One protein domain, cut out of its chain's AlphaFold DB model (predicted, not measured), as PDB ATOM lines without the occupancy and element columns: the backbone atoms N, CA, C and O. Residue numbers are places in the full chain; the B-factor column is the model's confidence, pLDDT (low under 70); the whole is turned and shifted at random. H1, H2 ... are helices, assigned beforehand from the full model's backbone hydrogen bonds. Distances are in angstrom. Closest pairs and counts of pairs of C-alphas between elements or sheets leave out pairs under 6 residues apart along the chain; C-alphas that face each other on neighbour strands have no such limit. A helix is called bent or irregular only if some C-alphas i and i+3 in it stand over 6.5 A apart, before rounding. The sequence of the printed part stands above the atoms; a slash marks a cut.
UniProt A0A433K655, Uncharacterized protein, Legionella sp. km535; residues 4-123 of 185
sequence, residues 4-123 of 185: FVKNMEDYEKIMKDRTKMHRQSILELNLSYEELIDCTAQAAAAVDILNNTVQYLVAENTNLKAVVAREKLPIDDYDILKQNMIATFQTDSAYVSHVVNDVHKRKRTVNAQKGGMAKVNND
ATOM      1  N   PHE A   4     154.579  83.317 158.298       55.78
ATOM      2  CA  PHE A   4     154.644  84.715 157.879       55.78
ATOM      3  C   PHE A   4     156.078  85.259 157.795       55.78
ATOM      4  O   PHE A   4     156.420  85.933 156.829       55.78
ATOM      5  N   VAL A   5     156.927  84.937 158.778       80.62
ATOM      6  CA  VAL A   5     158.321  85.415 158.828       80.62
ATOM      7  C   VAL A   5     159.113  84.834 157.659       80.62
ATOM      8  O   VAL A   5     159.790  85.568 156.950       80.62
ATOM      9  N   LYS A   6     158.931  83.537 157.388       82.75
ATOM     10  CA  LYS A   6     159.575  82.854 156.263       82.75
ATOM     11  C   LYS A   6     159.132  83.425 154.907       82.75
ATOM     12  O   LYS A   6     159.965  83.684 154.049       82.75
ATOM     13  N   ASN A   7     157.835  83.700 154.742       74.62
ATOM     14  CA  ASN A   7     157.308  84.303 153.515       74.62
ATOM     15  C   ASN A   7     157.844  85.728 153.275       74.62
ATOM     16  O   ASN A   7     158.044  86.115 152.125       74.62
ATOM     17  N   MET A   8     158.083  86.506 154.338       78.81
ATOM     18  CA  MET A   8     158.690  87.839 154.228       78.81
ATOM     19  C   MET A   8     160.163  87.769 153.818       78.81
ATOM     20  O   MET A   8     160.580  88.515 152.934       78.81
ATOM     21  N   GLU A   9     160.935  86.845 154.391       84.12
ATOM     22  CA  GLU A   9     162.337  86.624 154.008       84.12
ATOM     23  C   GLU A   9     162.466  86.192 152.536       84.12
ATOM     24  O   GLU A   9     163.319  86.703 151.802       84.12
ATOM     25  N   ASP A  10     161.579  85.306 152.073       83.69
ATOM     26  CA  ASP A  10     161.532  84.871 150.674       83.69
ATOM     27  C   ASP A  10     161.164  86.030 149.728       83.69
ATOM     28  O   ASP A  10     161.775  86.194 148.666       83.69
ATOM     29  N   TYR A  11     160.214  86.886 150.123       76.00
ATOM     30  CA  TYR A  11     159.837  88.074 149.355       76.00
ATOM     31  C   TYR A  11     160.991  89.080 149.235       76.00
ATOM     32  O   TYR A  11     161.296  89.552 148.137       76.00
ATOM     33  N   GLU A  12     161.679  89.382 150.339       79.69
ATOM     34  CA  GLU A  12     162.832  90.289 150.334       79.69
ATOM     35  C   GLU A  12     163.961  89.778 149.435       79.69
ATOM     36  O   GLU A  12     164.584  90.556 148.701       79.69
ATOM     37  N   LYS A  13     164.203  88.463 149.449       90.00
ATOM     38  CA  LYS A  13     165.186  87.820 148.576       90.00
ATOM     39  C   LYS A  13     164.816  87.983 147.101       90.00
ATOM     40  O   LYS A  13     165.648  88.440 146.317       90.00
ATOM     41  N   ILE A  14     163.563  87.705 146.736       80.19
ATOM     42  CA  ILE A  14     163.058  87.880 145.364       80.19
ATOM     43  C   ILE A  14     163.215  89.334 144.900       80.19
ATOM     44  O   ILE A  14     163.653  89.586 143.775       80.19
ATOM     45  N   MET A  15     162.901  90.306 145.760       76.50
ATOM     46  CA  MET A  15     163.021  91.726 145.421       76.50
ATOM     47  C   MET A  15     164.479  92.162 145.217       76.50
ATOM     48  O   MET A  15     164.771  92.918 144.281       76.50
ATOM     49  N   LYS A  16     165.415  91.653 146.030       79.06
ATOM     50  CA  LYS A  16     166.859  91.885 145.846       79.06
ATOM     51  C   LYS A  16     167.367  91.301 144.529       79.06
ATOM     52  O   LYS A  16     168.046  92.006 143.780       79.06
ATOM     53  N   ASP A  17     167.001  90.060 144.216       81.00
ATOM     54  CA  ASP A  17     167.425  89.390 142.983       81.00
ATOM     55  C   ASP A  17     166.865  90.094 141.741       81.00
ATOM     56  O   ASP A  17     167.590  90.341 140.773       81.00
ATOM     57  N   ARG A  18     165.602  90.530 141.794       65.81
ATOM     58  CA  ARG A  18     164.975  91.307 140.717       65.81
ATOM     59  C   ARG A  18     165.665  92.649 140.492       65.81
ATOM     60  O   ARG A  18     165.944  93.011 139.352       65.81
ATOM     61  N   THR A  19     165.992  93.361 141.570       65.81
ATOM     62  CA  THR A  19     166.722  94.638 141.502       65.81
ATOM     63  C   THR A  19     168.102  94.447 140.872       65.81
ATOM     64  O   THR A  19     168.514  95.236 140.021       65.81
ATOM     65  N   LYS A  20     168.802  93.367 141.240       80.56
ATOM     66  CA  LYS A  20     170.099  93.007 140.659       80.56
ATOM     67  C   LYS A  20     169.986  92.713 139.160       80.56
ATOM     68  O   LYS A  20     170.789  93.241 138.395       80.56
ATOM     69  N   MET A  21     168.985  91.935 138.739       73.25
ATOM     70  CA  MET A  21     168.733  91.654 137.319       73.25
ATOM     71  C   MET A  21     168.420  92.926 136.531       73.25
ATOM     72  O   MET A  21     169.034  93.159 135.500       73.25
ATOM     73  N   HIS A  22     167.527  93.784 137.033       65.44
ATOM     74  CA  HIS A  22     167.182  95.032 136.347       65.44
ATOM     75  C   HIS A  22     168.402  95.946 136.188       65.44
ATOM     76  O   HIS A  22     168.614  96.507 135.117       65.44
ATOM     77  N   ARG A  23     169.241  96.058 137.227       67.44
ATOM     78  CA  ARG A  23     170.491  96.824 137.157       67.44
ATOM     79  C   ARG A  23     171.433  96.265 136.092       67.44
ATOM     80  O   ARG A  23     172.001  97.040 135.331       67.44
ATOM     81  N   GLN A  24     171.575  94.944 136.029       70.56
ATOM     82  CA  GLN A  24     172.407  94.272 135.036       70.56
ATOM     83  C   GLN A  24     171.882  94.511 133.611       70.56
ATOM     84  O   GLN A  24     172.645  94.924 132.745       70.56
ATOM     85  N   SER A  25     170.572  94.374 133.392       68.19
ATOM     86  CA  SER A  25     169.947  94.653 132.094       68.19
ATOM     87  C   SER A  25     170.111  96.110 131.662       68.19
ATOM     88  O   SER A  25     170.355  96.371 130.492       68.19
ATOM     89  N   ILE A  26     170.025  97.076 132.586       65.88
ATOM     90  CA  ILE A  26     170.257  98.495 132.268       65.88
ATOM     91  C   ILE A  26     171.705  98.731 131.819       65.88
ATOM     92  O   ILE A  26     171.930  99.468 130.861       65.88
ATOM     93  N   LEU A  27     172.678  98.092 132.474       74.12
ATOM     94  CA  LEU A  27     174.092  98.195 132.101       74.12
ATOM     95  C   LEU A  27     174.380  97.566 130.727       74.12
ATOM     96  O   LEU A  27     175.236  98.056 129.998       74.12
ATOM     97  N   GLU A  28     173.648  96.518 130.355       77.56
ATOM     98  CA  GLU A  28     173.790  95.833 129.063       77.56
ATOM     99  C   GLU A  28     173.157  96.596 127.890       77.56
ATOM    100  O   GLU A  28     173.563  96.404 126.744       77.56
ATOM    101  N   LEU A  29     172.196  97.491 128.150       72.75
ATOM    102  CA  LEU A  29     171.494  98.250 127.107       72.75
ATOM    103  C   LEU A  29     172.341  99.362 126.462       72.75
ATOM    104  O   LEU A  29     171.915  99.911 125.448       72.75
ATOM    105  N   ASN A  30     173.519  99.680 127.015       80.19
ATOM    106  CA  ASN A  30     174.471 100.666 126.484       80.19
ATOM    107  C   ASN A  30     173.813 102.009 126.082       80.19
ATOM    108  O   ASN A  30     174.134 102.587 125.044       80.19
ATOM    109  N   LEU A  31     172.844 102.454 126.888       74.06
ATOM    110  CA  LEU A  31     172.051 103.661 126.646       74.06
ATOM    111  C   LEU A  31     172.893 104.924 126.834       74.06
ATOM    112  O   LEU A  31     173.750 104.978 127.724       74.06
ATOM    113  N   SER A  32     172.609 105.961 126.044       78.62
ATOM    114  CA  SER A  32     173.188 107.284 126.277       78.62
ATOM    115  C   SER A  32     172.697 107.865 127.609       78.62
ATOM    116  O   SER A  32     171.648 107.491 128.145       78.62
ATOM    117  N   TYR A  33     173.453 108.818 128.152       67.19
ATOM    118  CA  TYR A  33     173.066 109.511 129.378       67.19
ATOM    119  C   TYR A  33     171.724 110.253 129.227       67.19
ATOM    120  O   TYR A  33     170.909 110.228 130.147       67.19
ATOM    121  N   GLU A  34     171.444 110.842 128.057       66.75
ATOM    122  CA  GLU A  34     170.148 111.484 127.800       66.75
ATOM    123  C   GLU A  34     169.001 110.463 127.735       66.75
ATOM    124  O   GLU A  34     167.922 110.710 128.271       66.75
ATOM    125  N   GLU A  35     169.232 109.284 127.150       68.38
ATOM    126  CA  GLU A  35     168.228 108.212 127.082       68.38
ATOM    127  C   GLU A  35     167.882 107.649 128.469       68.38
ATOM    128  O   GLU A  35     166.726 107.302 128.733       68.38
ATOM    129  N   LEU A  36     168.863 107.595 129.376       68.56
ATOM    130  CA  LEU A  36     168.650 107.235 130.779       68.56
ATOM    131  C   LEU A  36     167.818 108.289 131.521       68.56
ATOM    132  O   LEU A  36     166.925 107.926 132.292       68.56
ATOM    133  N   ILE A  37     168.053 109.581 131.275       68.06
ATOM    134  CA  ILE A  37     167.254 110.669 131.864       68.06
ATOM    135  C   ILE A  37     165.797 110.584 131.397       68.06
ATOM    136  O   ILE A  37     164.882 110.624 132.217       68.06
ATOM    137  N   ASP A  38     165.561 110.363 130.105       72.56
ATOM    138  CA  ASP A  38     164.200 110.222 129.576       72.56
ATOM    139  C   ASP A  38     163.479 108.991 130.144       72.56
ATOM    140  O   ASP A  38     162.290 109.052 130.473       72.56
ATOM    141  N   CYS A  39     164.184 107.864 130.291       69.19
ATOM    142  CA  CYS A  39     163.608 106.652 130.876       69.19
ATOM    143  C   CYS A  39     163.296 106.829 132.366       69.19
ATOM    144  O   CYS A  39     162.259 106.356 132.832       69.19
ATOM    145  N   THR A  40     164.156 107.522 133.113       69.25
ATOM    146  CA  THR A  40     163.926 107.801 134.538       69.25
ATOM    147  C   THR A  40     162.790 108.798 134.748       69.25
ATOM    148  O   THR A  40     161.956 108.566 135.619       69.25
ATOM    149  N   ALA A  41     162.669 109.831 133.909       67.56
ATOM    150  CA  ALA A  41     161.536 110.757 133.938       67.56
ATOM    151  C   ALA A  41     160.203 110.052 133.621       67.56
ATOM    152  O   ALA A  41     159.205 110.265 134.308       67.56
ATOM    153  N   GLN A  42     160.189 109.158 132.624       70.31
ATOM    154  CA  GLN A  42     159.011 108.342 132.292       70.31
ATOM    155  C   GLN A  42     158.645 107.379 133.427       70.31
ATOM    156  O   GLN A  42     157.467 107.235 133.755       70.31
ATOM    157  N   ALA A  43     159.642 106.749 134.052       68.69
ATOM    158  CA  ALA A  43     159.426 105.877 135.200       68.69
ATOM    159  C   ALA A  43     158.883 106.650 136.411       68.69
ATOM    160  O   ALA A  43     157.944 106.181 137.048       68.69
ATOM    161  N   ALA A  44     159.413 107.843 136.695       63.44
ATOM    162  CA  ALA A  44     158.933 108.703 137.775       63.44
ATOM    163  C   ALA A  44     157.469 109.117 137.557       63.44
ATOM    164  O   ALA A  44     156.643 108.919 138.441       63.44
ATOM    165  N   ALA A  45     157.116 109.568 136.348       65.88
ATOM    166  CA  ALA A  45     155.736 109.917 136.016       65.88
ATOM    167  C   ALA A  45     154.776 108.719 136.155       65.88
ATOM    168  O   ALA A  45     153.663 108.865 136.658       65.88
ATOM    169  N   ALA A  46     155.204 107.517 135.749       67.69
ATOM    170  CA  ALA A  46     154.410 106.303 135.923       67.69
ATOM    171  C   ALA A  46     154.226 105.933 137.407       67.69
ATOM    172  O   ALA A  46     153.130 105.539 137.806       67.69
ATOM    173  N   VAL A  47     155.272 106.087 138.226       68.88
ATOM    174  CA  VAL A  47     155.211 105.871 139.680       68.88
ATOM    175  C   VAL A  47     154.257 106.863 140.344       68.88
ATOM    176  O   VAL A  47     153.452 106.444 141.171       68.88
ATOM    177  N   ASP A  48     154.279 108.136 139.954       66.94
ATOM    178  CA  ASP A  48     153.375 109.149 140.506       66.94
ATOM    179  C   ASP A  48     151.908 108.853 140.167       66.94
ATOM    180  O   ASP A  48     151.040 108.914 141.042       66.94
ATOM    181  N   ILE A  49     151.618 108.451 138.923       67.19
ATOM    182  CA  ILE A  49     150.270 108.032 138.505       67.19
ATOM    183  C   ILE A  49     149.803 106.821 139.321       67.19
ATOM    184  O   ILE A  49     148.675 106.809 139.823       67.19
ATOM    185  N   LEU A  50     150.665 105.815 139.492       69.12
ATOM    186  CA  LEU A  50     150.346 104.634 140.295       69.12
ATOM    187  C   LEU A  50     150.103 105.002 141.763       69.12
ATOM    188  O   LEU A  50     149.106 104.564 142.334       69.12
ATOM    189  N   ASN A  51     150.952 105.843 142.358       64.25
ATOM    190  CA  ASN A  51     150.799 106.286 143.743       64.25
ATOM    191  C   ASN A  51     149.486 107.043 143.956       64.25
ATOM    192  O   ASN A  51     148.748 106.723 144.886       64.25
ATOM    193  N   ASN A  52     149.157 107.994 143.080       65.44
ATOM    194  CA  ASN A  52     147.896 108.734 143.150       65.44
ATOM    195  C   ASN A  52     146.683 107.802 143.030       65.44
ATOM    196  O   ASN A  52     145.717 107.939 143.781       65.44
ATOM    197  N   THR A  53     146.759 106.807 142.142       69.94
ATOM    198  CA  THR A  53     145.702 105.801 141.966       69.94
ATOM    199  C   THR A  53     145.531 104.941 143.221       69.94
ATOM    200  O   THR A  53     144.411 104.728 143.679       69.94
ATOM    201  N   VAL A  54     146.629 104.483 143.831       67.81
ATOM    202  CA  VAL A  54     146.588 103.710 145.084       67.81
ATOM    203  C   VAL A  54     146.000 104.541 146.225       67.81
ATOM    204  O   VAL A  54     145.144 104.041 146.950       67.81
ATOM    205  N   GLN A  55     146.403 105.806 146.367       68.94
ATOM    206  CA  GLN A  55     145.867 106.697 147.403       68.94
ATOM    207  C   GLN A  55     144.361 106.925 147.236       68.94
ATOM    208  O   GLN A  55     143.616 106.816 148.210       68.94
ATOM    209  N   TYR A  56     143.900 107.152 146.004       74.88
ATOM    210  CA  TYR A  56     142.474 107.250 145.693       74.88
ATOM    211  C   TYR A  56     141.715 105.978 146.098       74.88
ATOM    212  O   TYR A  56     140.722 106.048 146.818       74.88
ATOM    213  N   LEU A  57     142.217 104.800 145.716       71.62
ATOM    214  CA  LEU A  57     141.579 103.522 146.044       71.62
ATOM    215  C   LEU A  57     141.555 103.234 147.552       71.62
ATOM    216  O   LEU A  57     140.611 102.615 148.045       71.62
ATOM    217  N   VAL A  58     142.573 103.664 148.302       71.00
ATOM    218  CA  VAL A  58     142.611 103.547 149.769       71.00
ATOM    219  C   VAL A  58     141.583 104.472 150.422       71.00
ATOM    220  O   VAL A  58     140.864 104.036 151.327       71.00
ATOM    221  N   ALA A  59     141.485 105.720 149.962       72.94
ATOM    222  CA  ALA A  59     140.487 106.667 150.448       72.94
ATOM    223  C   ALA A  59     139.065 106.151 150.178       72.94
ATOM    224  O   ALA A  59     138.245 106.096 151.095       72.94
ATOM    225  N   GLU A  60     138.808 105.660 148.965       76.25
ATOM    226  CA  GLU A  60     137.499 105.133 148.583       76.25
ATOM    227  C   GLU A  60     137.136 103.869 149.372       76.25
ATOM    228  O   GLU A  60     136.044 103.773 149.928       76.25
ATOM    229  N   ASN A  61     138.077 102.936 149.558       70.50
ATOM    230  CA  ASN A  61     137.863 101.780 150.437       70.50
ATOM    231  C   ASN A  61     137.538 102.188 151.880       70.50
ATOM    232  O   ASN A  61     136.739 101.530 152.549       70.50
ATOM    233  N   THR A  62     138.170 103.248 152.383       75.44
ATOM    234  CA  THR A  62     137.910 103.759 153.734       75.44
ATOM    235  C   THR A  62     136.503 104.348 153.829       75.44
ATOM    236  O   THR A  62     135.775 104.036 154.775       75.44
ATOM    237  N   ASN A  63     136.087 105.117 152.821       75.62
ATOM    238  CA  ASN A  63     134.735 105.662 152.721       75.62
ATOM    239  C   ASN A  63     133.684 104.550 152.663       75.62
ATOM    240  O   ASN A  63     132.725 104.576 153.435       75.62
ATOM    241  N   LEU A  64     133.889 103.537 151.819       71.62
ATOM    242  CA  LEU A  64     132.967 102.410 151.682       71.62
ATOM    243  C   LEU A  64     132.835 101.620 152.983       71.62
ATOM    244  O   LEU A  64     131.721 101.333 153.415       71.62
ATOM    245  N   LYS A  65     133.945 101.352 153.685       73.75
ATOM    246  CA  LYS A  65     133.899 100.738 155.024       73.75
ATOM    247  C   LYS A  65     133.081 101.572 156.010       73.75
ATOM    248  O   LYS A  65     132.318 101.007 156.792       73.75
ATOM    249  N   ALA A  66     133.211 102.897 155.968       75.88
ATOM    250  CA  ALA A  66     132.450 103.798 156.830       75.88
ATOM    251  C   ALA A  66     130.955 103.864 156.467       75.88
ATOM    252  O   ALA A  66     130.126 104.091 157.350       75.88
ATOM    253  N   VAL A  67     130.590 103.687 155.194       74.69
ATOM    254  CA  VAL A  67     129.188 103.576 154.751       74.69
ATOM    255  C   VAL A  67     128.596 102.242 155.204       74.69
ATOM    256  O   VAL A  67     127.578 102.239 155.888       74.69
ATOM    257  N   VAL A  68     129.286 101.128 154.946       69.50
ATOM    258  CA  VAL A  68     128.853  99.783 155.364       69.50
ATOM    259  C   VAL A  68     128.649  99.709 156.880       69.50
ATOM    260  O   VAL A  68     127.631  99.199 157.347       69.50
ATOM    261  N   ALA A  69     129.576 100.275 157.661       75.12
ATOM    262  CA  ALA A  69     129.461 100.322 159.117       75.12
ATOM    263  C   ALA A  69     128.269 101.168 159.602       75.12
ATOM    264  O   ALA A  69     127.673 100.841 160.630       75.12
ATOM    265  N   ARG A  70     127.915 102.243 158.881       78.50
ATOM    266  CA  ARG A  70     126.771 103.104 159.217       78.50
ATOM    267  C   ARG A  70     125.434 102.467 158.856       78.50
ATOM    268  O   ARG A  70     124.507 102.546 159.655       78.50
ATOM    269  N   GLU A  71     125.337 101.842 157.688       79.25
ATOM    270  CA  GLU A  71     124.058 101.365 157.149       79.25
ATOM    271  C   GLU A  71     123.701  99.928 157.557       79.25
ATOM    272  O   GLU A  71     122.586  99.488 157.297       79.25
ATOM    273  N   LYS A  72     124.600  99.206 158.252       74.25
ATOM    274  CA  LYS A  72     124.407  97.793 158.647       74.25
ATOM    275  C   LYS A  72     123.964  96.917 157.468       74.25
ATOM    276  O   LYS A  72     123.073  96.079 157.613       74.25
ATOM    277  N   LEU A  73     124.576  97.141 156.305       61.25
ATOM    278  CA  LEU A  73     124.214  96.442 155.077       61.25
ATOM    279  C   LEU A  73     124.354  94.915 155.254       61.25
ATOM    280  O   LEU A  73     125.338  94.466 155.856       61.25
ATOM    281  N   PRO A  74     123.390  94.118 154.755       67.00
ATOM    282  CA  PRO A  74     123.503  92.664 154.696       67.00
ATOM    283  C   PRO A  74     124.792  92.240 153.979       67.00
ATOM    284  O   PRO A  74     125.237  92.897 153.040       67.00
ATOM    285  N   ILE A  75     125.387  91.124 154.408       60.56
ATOM    286  CA  ILE A  75     126.651  90.591 153.861       60.56
ATOM    287  C   ILE A  75     126.580  90.414 152.330       60.56
ATOM    288  O   ILE A  75     127.574  90.630 151.640       60.56
ATOM    289  N   ASP A  76     125.394  90.122 151.800       66.69
ATOM    290  CA  ASP A  76     125.146  89.901 150.375       66.69
ATOM    291  C   ASP A  76     125.362  91.177 149.529       66.69
ATOM    292  O   ASP A  76     125.862  91.103 148.405       66.69
ATOM    293  N   ASP A  77     125.097  92.364 150.090       62.88
ATOM    294  CA  ASP A  77     125.325  93.651 149.413       62.88
ATOM    295  C   ASP A  77     126.814  94.041 149.399       62.88
ATOM    296  O   ASP A  77     127.288  94.726 148.486       62.88
ATOM    297  N   TYR A  78     127.593  93.563 150.377       66.44
ATOM    298  CA  TYR A  78     129.040  93.791 150.444       66.44
ATOM    299  C   TYR A  78     129.792  93.060 149.324       66.44
ATOM    300  O   TYR A  78     130.728  93.614 148.737       66.44
ATOM    301  N   ASP A  79     129.370  91.841 148.981       70.00
ATOM    302  CA  ASP A  79     129.979  91.085 147.886       70.00
ATOM    303  C   ASP A  79     129.684  91.719 146.521       70.00
ATOM    304  O   ASP A  79     130.588  91.814 145.689       70.00
ATOM    305  N   ILE A  80     128.471  92.244 146.309       70.56
ATOM    306  CA  ILE A  80     128.121  92.991 145.089       70.56
ATOM    307  C   ILE A  80     129.004  94.237 144.953       70.56
ATOM    308  O   ILE A  80     129.583  94.486 143.892       70.56
ATOM    309  N   LEU A  81     129.171  94.996 146.039       68.75
ATOM    310  CA  LEU A  81     130.015  96.188 146.054       68.75
ATOM    311  C   LEU A  81     131.479  95.846 145.722       68.75
ATOM    312  O   LEU A  81     132.109  96.503 144.892       68.75
ATOM    313  N   LYS A  82     132.006  94.769 146.313       73.12
ATOM    314  CA  LYS A  82     133.365  94.285 146.056       73.12
ATOM    315  C   LYS A  82     133.554  93.840 144.602       73.12
ATOM    316  O   LYS A  82     134.582  94.163 144.006       73.12
ATOM    317  N   GLN A  83     132.580  93.140 144.015       68.62
ATOM    318  CA  GLN A  83     132.621  92.747 142.601       68.62
ATOM    319  C   GLN A  83     132.602  93.966 141.674       68.62
ATOM    320  O   GLN A  83     133.406  94.035 140.744       68.62
ATOM    321  N   ASN A  84     131.772  94.972 141.968       71.69
ATOM    322  CA  ASN A  84     131.728  96.217 141.195       71.69
ATOM    323  C   ASN A  84     133.054  96.993 141.270       71.69
ATOM    324  O   ASN A  84     133.528  97.507 140.254       71.69
ATOM    325  N   MET A  85     133.703  97.033 142.440       72.31
ATOM    326  CA  MET A  85     135.033  97.638 142.583       72.31
ATOM    327  C   MET A  85     136.103  96.891 141.779       72.31
ATOM    328  O   MET A  85     136.923  97.523 141.116       72.31
ATOM    329  N   ILE A  86     136.092  95.551 141.805       70.38
ATOM    330  CA  ILE A  86     137.023  94.727 141.017       70.38
ATOM    331  C   ILE A  86     136.811  94.973 139.520       70.38
ATOM    332  O   ILE A  86     137.785  95.190 138.801       70.38
ATOM    333  N   ALA A  87     135.559  94.991 139.058       65.06
ATOM    334  CA  ALA A  87     135.222  95.250 137.662       65.06
ATOM    335  C   ALA A  87     135.667  96.652 137.210       65.06
ATOM    336  O   ALA A  87     136.226  96.810 136.122       65.06
ATOM    337  N   THR A  88     135.491  97.664 138.066       68.88
ATOM    338  CA  THR A  88     135.960  99.035 137.804       68.88
ATOM    339  C   THR A  88     137.483  99.070 137.679       68.88
ATOM    340  O   THR A  88     138.009  99.533 136.670       68.88
ATOM    341  N   PHE A  89     138.205  98.469 138.630       67.81
ATOM    342  CA  PHE A  89     139.669  98.410 138.590       67.81
ATOM    343  C   PHE A  89     140.204  97.661 137.359       67.81
ATOM    344  O   PHE A  89     141.193  98.071 136.751       67.81
ATOM    345  N   GLN A  90     139.557  96.562 136.963       67.50
ATOM    346  CA  GLN A  90     139.915  95.827 135.747       67.50
ATOM    347  C   GLN A  90     139.706  96.676 134.488       67.50
ATOM    348  O   GLN A  90     140.553  96.652 133.592       67.50
ATOM    349  N   THR A  91     138.622  97.452 134.443       69.75
ATOM    350  CA  THR A  91     138.318  98.362 133.330       69.75
ATOM    351  C   THR A  91     139.373  99.465 133.223       69.75
ATOM    352  O   THR A  91     139.938  99.671 132.146       69.75
ATOM    353  N   ASP A  92     139.726 100.101 134.342       70.25
ATOM    354  CA  ASP A  92     140.751 101.149 134.380       70.25
ATOM    355  C   ASP A  92     142.138 100.604 134.011       70.25
ATOM    356  O   ASP A  92     142.878 101.219 133.242       70.25
ATOM    357  N   SER A  93     142.482  99.404 134.485       67.62
ATOM    358  CA  SER A  93     143.737  98.725 134.136       67.62
ATOM    359  C   SER A  93     143.838  98.411 132.638       67.62
ATOM    360  O   SER A  93     144.891  98.609 132.017       67.62
ATOM    361  N   ALA A  94     142.735  97.969 132.022       65.62
ATOM    362  CA  ALA A  94     142.671  97.736 130.581       65.62
ATOM    363  C   ALA A  94     142.850  99.043 129.792       65.62
ATOM    364  O   ALA A  94     143.612  99.077 128.820       65.62
ATOM    365  N   TYR A  95     142.217 100.131 130.243       70.31
ATOM    366  CA  TYR A  95     142.379 101.455 129.648       70.31
ATOM    367  C   TYR A  95     143.831 101.951 129.734       70.31
ATOM    368  O   TYR A  95     144.421 102.320 128.716       70.31
ATOM    369  N   VAL A  96     144.449 101.888 130.917       64.88
ATOM    370  CA  VAL A  96     145.857 102.275 131.108       64.88
ATOM    371  C   VAL A  96     146.779 101.443 130.215       64.88
ATOM    372  O   VAL A  96     147.647 101.997 129.538       64.88
ATOM    373  N   SER A  97     146.558 100.127 130.130       65.56
ATOM    374  CA  SER A  97     147.333  99.241 129.250       65.56
ATOM    375  C   SER A  97     147.219  99.642 127.776       65.56
ATOM    376  O   SER A  97     148.221  99.652 127.056       65.56
ATOM    377  N   HIS A  98     146.021 100.011 127.319       73.12
ATOM    378  CA  HIS A  98     145.806 100.513 125.963       73.12
ATOM    379  C   HIS A  98     146.597 101.805 125.709       73.12
ATOM    380  O   HIS A  98     147.337 101.895 124.727       73.12
ATOM    381  N   VAL A  99     146.505 102.783 126.615       68.81
ATOM    382  CA  VAL A  99     147.224 104.063 126.493       68.81
ATOM    383  C   VAL A  99     148.741 103.850 126.450       68.81
ATOM    384  O   VAL A  99     149.418 104.415 125.590       68.81
ATOM    385  N   VAL A 100     149.290 102.996 127.319       68.94
ATOM    386  CA  VAL A 100     150.728 102.669 127.328       68.94
ATOM    387  C   VAL A 100     151.159 102.022 126.008       68.94
ATOM    388  O   VAL A 100     152.184 102.400 125.432       68.94
ATOM    389  N   ASN A 101     150.366 101.087 125.481       71.62
ATOM    390  CA  ASN A 101     150.641 100.449 124.194       71.62
ATOM    391  C   ASN A 101     150.639 101.452 123.032       71.62
ATOM    392  O   ASN A 101     151.517 101.389 122.163       71.62
ATOM    393  N   ASP A 102     149.714 102.410 123.038       70.88
ATOM    394  CA  ASP A 102     149.668 103.490 122.055       70.88
ATOM    395  C   ASP A 102     150.899 104.393 122.134       70.88
ATOM    396  O   ASP A 102     151.501 104.716 121.104       70.88
ATOM    397  N   VAL A 103     151.328 104.762 123.343       69.38
ATOM    398  CA  VAL A 103     152.549 105.551 123.552       69.38
ATOM    399  C   VAL A 103     153.775 104.797 123.024       69.38
ATOM    400  O   VAL A 103     154.565 105.363 122.264       69.38
ATOM    401  N   HIS A 104     153.908 103.501 123.321       70.38
ATOM    402  CA  HIS A 104     154.985 102.665 122.779       70.38
ATOM    403  C   HIS A 104     154.939 102.552 121.251       70.38
ATOM    404  O   HIS A 104     155.982 102.575 120.589       70.38
ATOM    405  N   LYS A 105     153.745 102.437 120.660       76.50
ATOM    406  CA  LYS A 105     153.568 102.423 119.202       76.50
ATOM    407  C   LYS A 105     154.041 103.741 118.583       76.50
ATOM    408  O   LYS A 105     154.853 103.703 117.661       76.50
ATOM    409  N   ARG A 106     153.628 104.886 119.137       74.00
ATOM    410  CA  ARG A 106     154.070 106.219 118.686       74.00
ATOM    411  C   ARG A 106     155.586 106.383 118.805       74.00
ATOM    412  O   ARG A 106     156.220 106.814 117.846       74.00
ATOM    413  N   LYS A 107     156.187 105.968 119.928       76.88
ATOM    414  CA  LYS A 107     157.646 106.027 120.140       76.88
ATOM    415  C   LYS A 107     158.408 105.208 119.094       76.88
ATOM    416  O   LYS A 107     159.375 105.704 118.521       76.88
ATOM    417  N   ARG A 108     157.946 103.991 118.779       76.25
ATOM    418  CA  ARG A 108     158.531 103.168 117.704       76.25
ATOM    419  C   ARG A 108     158.472 103.871 116.349       76.25
ATOM    420  O   ARG A 108     159.472 103.881 115.638       76.25
ATOM    421  N   THR A 109     157.343 104.496 116.012       76.31
ATOM    422  CA  THR A 109     157.201 105.265 114.766       76.31
ATOM    423  C   THR A 109     158.162 106.452 114.715       76.31
ATOM    424  O   THR A 109     158.859 106.620 113.716       76.31
ATOM    425  N   VAL A 110     158.255 107.237 115.790       77.94
ATOM    426  CA  VAL A 110     159.170 108.388 115.866       77.94
ATOM    427  C   VAL A 110     160.628 107.942 115.751       77.94
ATOM    428  O   VAL A 110     161.394 108.532 114.993       77.94
ATOM    429  N   ASN A 111     161.022 106.871 116.442       77.06
ATOM    430  CA  ASN A 111     162.384 106.341 116.357       77.06
ATOM    431  C   ASN A 111     162.706 105.811 114.956       77.06
ATOM    432  O   ASN A 111     163.799 106.059 114.450       77.06
ATOM    433  N   ALA A 112     161.755 105.145 114.297       76.38
ATOM    434  CA  ALA A 112     161.919 104.709 112.913       76.38
ATOM    435  C   ALA A 112     162.109 105.901 111.957       76.38
ATOM    436  O   ALA A 112     162.982 105.859 111.090       76.38
ATOM    437  N   GLN A 113     161.351 106.987 112.143       76.94
ATOM    438  CA  GLN A 113     161.509 108.220 111.367       76.94
ATOM    439  C   GLN A 113     162.872 108.873 111.608       76.94
ATOM    440  O   GLN A 113     163.584 109.162 110.648       76.94
ATOM    441  N   LYS A 114     163.274 109.044 112.876       76.38
ATOM    442  CA  LYS A 114     164.588 109.595 113.242       76.38
ATOM    443  C   LYS A 114     165.728 108.758 112.666       76.38
ATOM    444  O   LYS A 114     166.645 109.315 112.072       76.38
ATOM    445  N   GLY A 115     165.649 107.431 112.776       79.00
ATOM    446  CA  GLY A 115     166.632 106.516 112.197       79.00
ATOM    447  C   GLY A 115     166.690 106.606 110.669       79.00
ATOM    448  O   GLY A 115     167.775 106.628 110.092       79.00
ATOM    449  N   GLY A 116     165.534 106.733 110.010       78.62
ATOM    450  CA  GLY A 116     165.447 106.972 108.569       78.62
ATOM    451  C   GLY A 116     166.107 108.287 108.153       78.62
ATOM    452  O   GLY A 116     166.938 108.292 107.247       78.62
ATOM    453  N   MET A 117     165.804 109.384 108.850       77.00
ATOM    454  CA  MET A 117     166.413 110.695 108.599       77.00
ATOM    455  C   MET A 117     167.917 110.689 108.858       77.00
ATOM    456  O   MET A 117     168.675 111.185 108.034       77.00
ATOM    457  N   ALA A 118     168.372 110.087 109.959       81.81
ATOM    458  CA  ALA A 118     169.794 109.963 110.264       81.81
ATOM    459  C   ALA A 118     170.533 109.177 109.175       81.81
ATOM    460  O   ALA A 118     171.624 109.564 108.765       81.81
ATOM    461  N   LYS A 119     169.918 108.109 108.652       79.25
ATOM    462  CA  LYS A 119     170.478 107.335 107.541       79.25
ATOM    463  C   LYS A 119     170.599 108.154 106.258       79.25
ATOM    464  O   LYS A 119     171.558 107.949 105.532       79.25
ATOM    465  N   VAL A 120     169.654 109.054 105.983       79.44
ATOM    466  CA  VAL A 120     169.724 109.976 104.837       79.44
ATOM    467  C   VAL A 120     170.782 111.059 105.068       79.44
ATOM    468  O   VAL A 120     171.607 111.298 104.197       79.44
ATOM    469  N   ASN A 121     170.809 111.676 106.249       75.44
ATOM    470  CA  ASN A 121     171.736 112.766 106.563       75.44
ATOM    471  C   ASN A 121     173.200 112.303 106.624       75.44
ATOM    472  O   ASN A 121     174.096 113.050 106.245       75.44
ATOM    473  N   ASN A 122     173.446 111.072 107.079       80.69
ATOM    474  CA  ASN A 122     174.791 110.498 107.191       80.69
ATOM    475  C   ASN A 122     175.256 109.780 105.914       80.69
ATOM    476  O   ASN A 122     176.331 109.174 105.899       80.69
ATOM    477  N   ASP A 123     174.467 109.822 104.842       80.75
ATOM    478  CA  ASP A 123     174.774 109.161 103.580       80.75
ATOM    479  C   ASP A 123     175.738 109.989 102.726       80.75
ATOM    480  O   ASP A 123     175.356 110.654 101.761       80.75
TER     481      ASP A 123
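What this domain is: This is residues 4 to 123 of the 185 residues of an uncharacterized protein of Legionella sp. km535 (UniProt A0A433K655). Three long helices make an open zigzag: H1 runs to a tight turn, H2 folds back from it, and H3 folds back again from the far end of H2. H2 and H3 make a narrow V that comes together near the link between them, while H1 swings out as an arm from the other end of H2, and there is no packed core. The printed part has 120 residues, with three named helices in the order H1, H2, H3 and no named strand, and its class is all helix. It is extended, with a radius of gyration of the C-alphas of 22.2 A, and the C-alphas span 75 by 37 by 18 A.

Where its parts are: H1 is residues 4 to 28 and is 36.3 A long from first to last C-alpha; C-alpha 4 is at (154.644, 84.715, 157.879). H2 is residues 33 to 71 and is 56.9 A long, from C-alpha 33 at (173.066, 109.511, 129.378) to C-alpha 71. H3 is residues 75 to 121, the longest helix with 47 residues, and is 69.0 A long; C-alpha 121 is at (171.736, 112.766, 106.563). No helix is bent or irregular.

How they stand to each other: H1 stands apart from H2, though a tight link of 4 residues joins them. H1 is also apart from H3. Residues 4 to 25 of H1 stand free. H2 and H3 are close but not clearly touching, with 1 pair of C-alphas within 8 A, those of Val 68 and Tyr 78, 7.8 A apart. The two run opposite ways at a shallow tilt of 12 degrees, and their centres are 15.8 A apart. Residues 40 to 56 of H2 stand free, and so do residues 90 to 123, of which 90 to 121 belong to H3. In H1 and H2 each O i to N i+4 pair is within hydrogen-bond range, and in H3 42 of 43 are.

The domain as a whole: The two C-alphas farthest apart are those of Lys 72 and Asp 123, at 75.5 A, and from C-alpha 4 to C-alpha 123 it is 62.9 A. The printed part has no cut and runs from residue 4 to residue 123. The link from H2 to H3, with 3 residues between them, is tight too, and no link is long. The mean pLDDT of the printed part is 72.2, and 49 residues are under 70, among them residues 33 to 37, 43 to 55, 73 to 78 and 87 to 91.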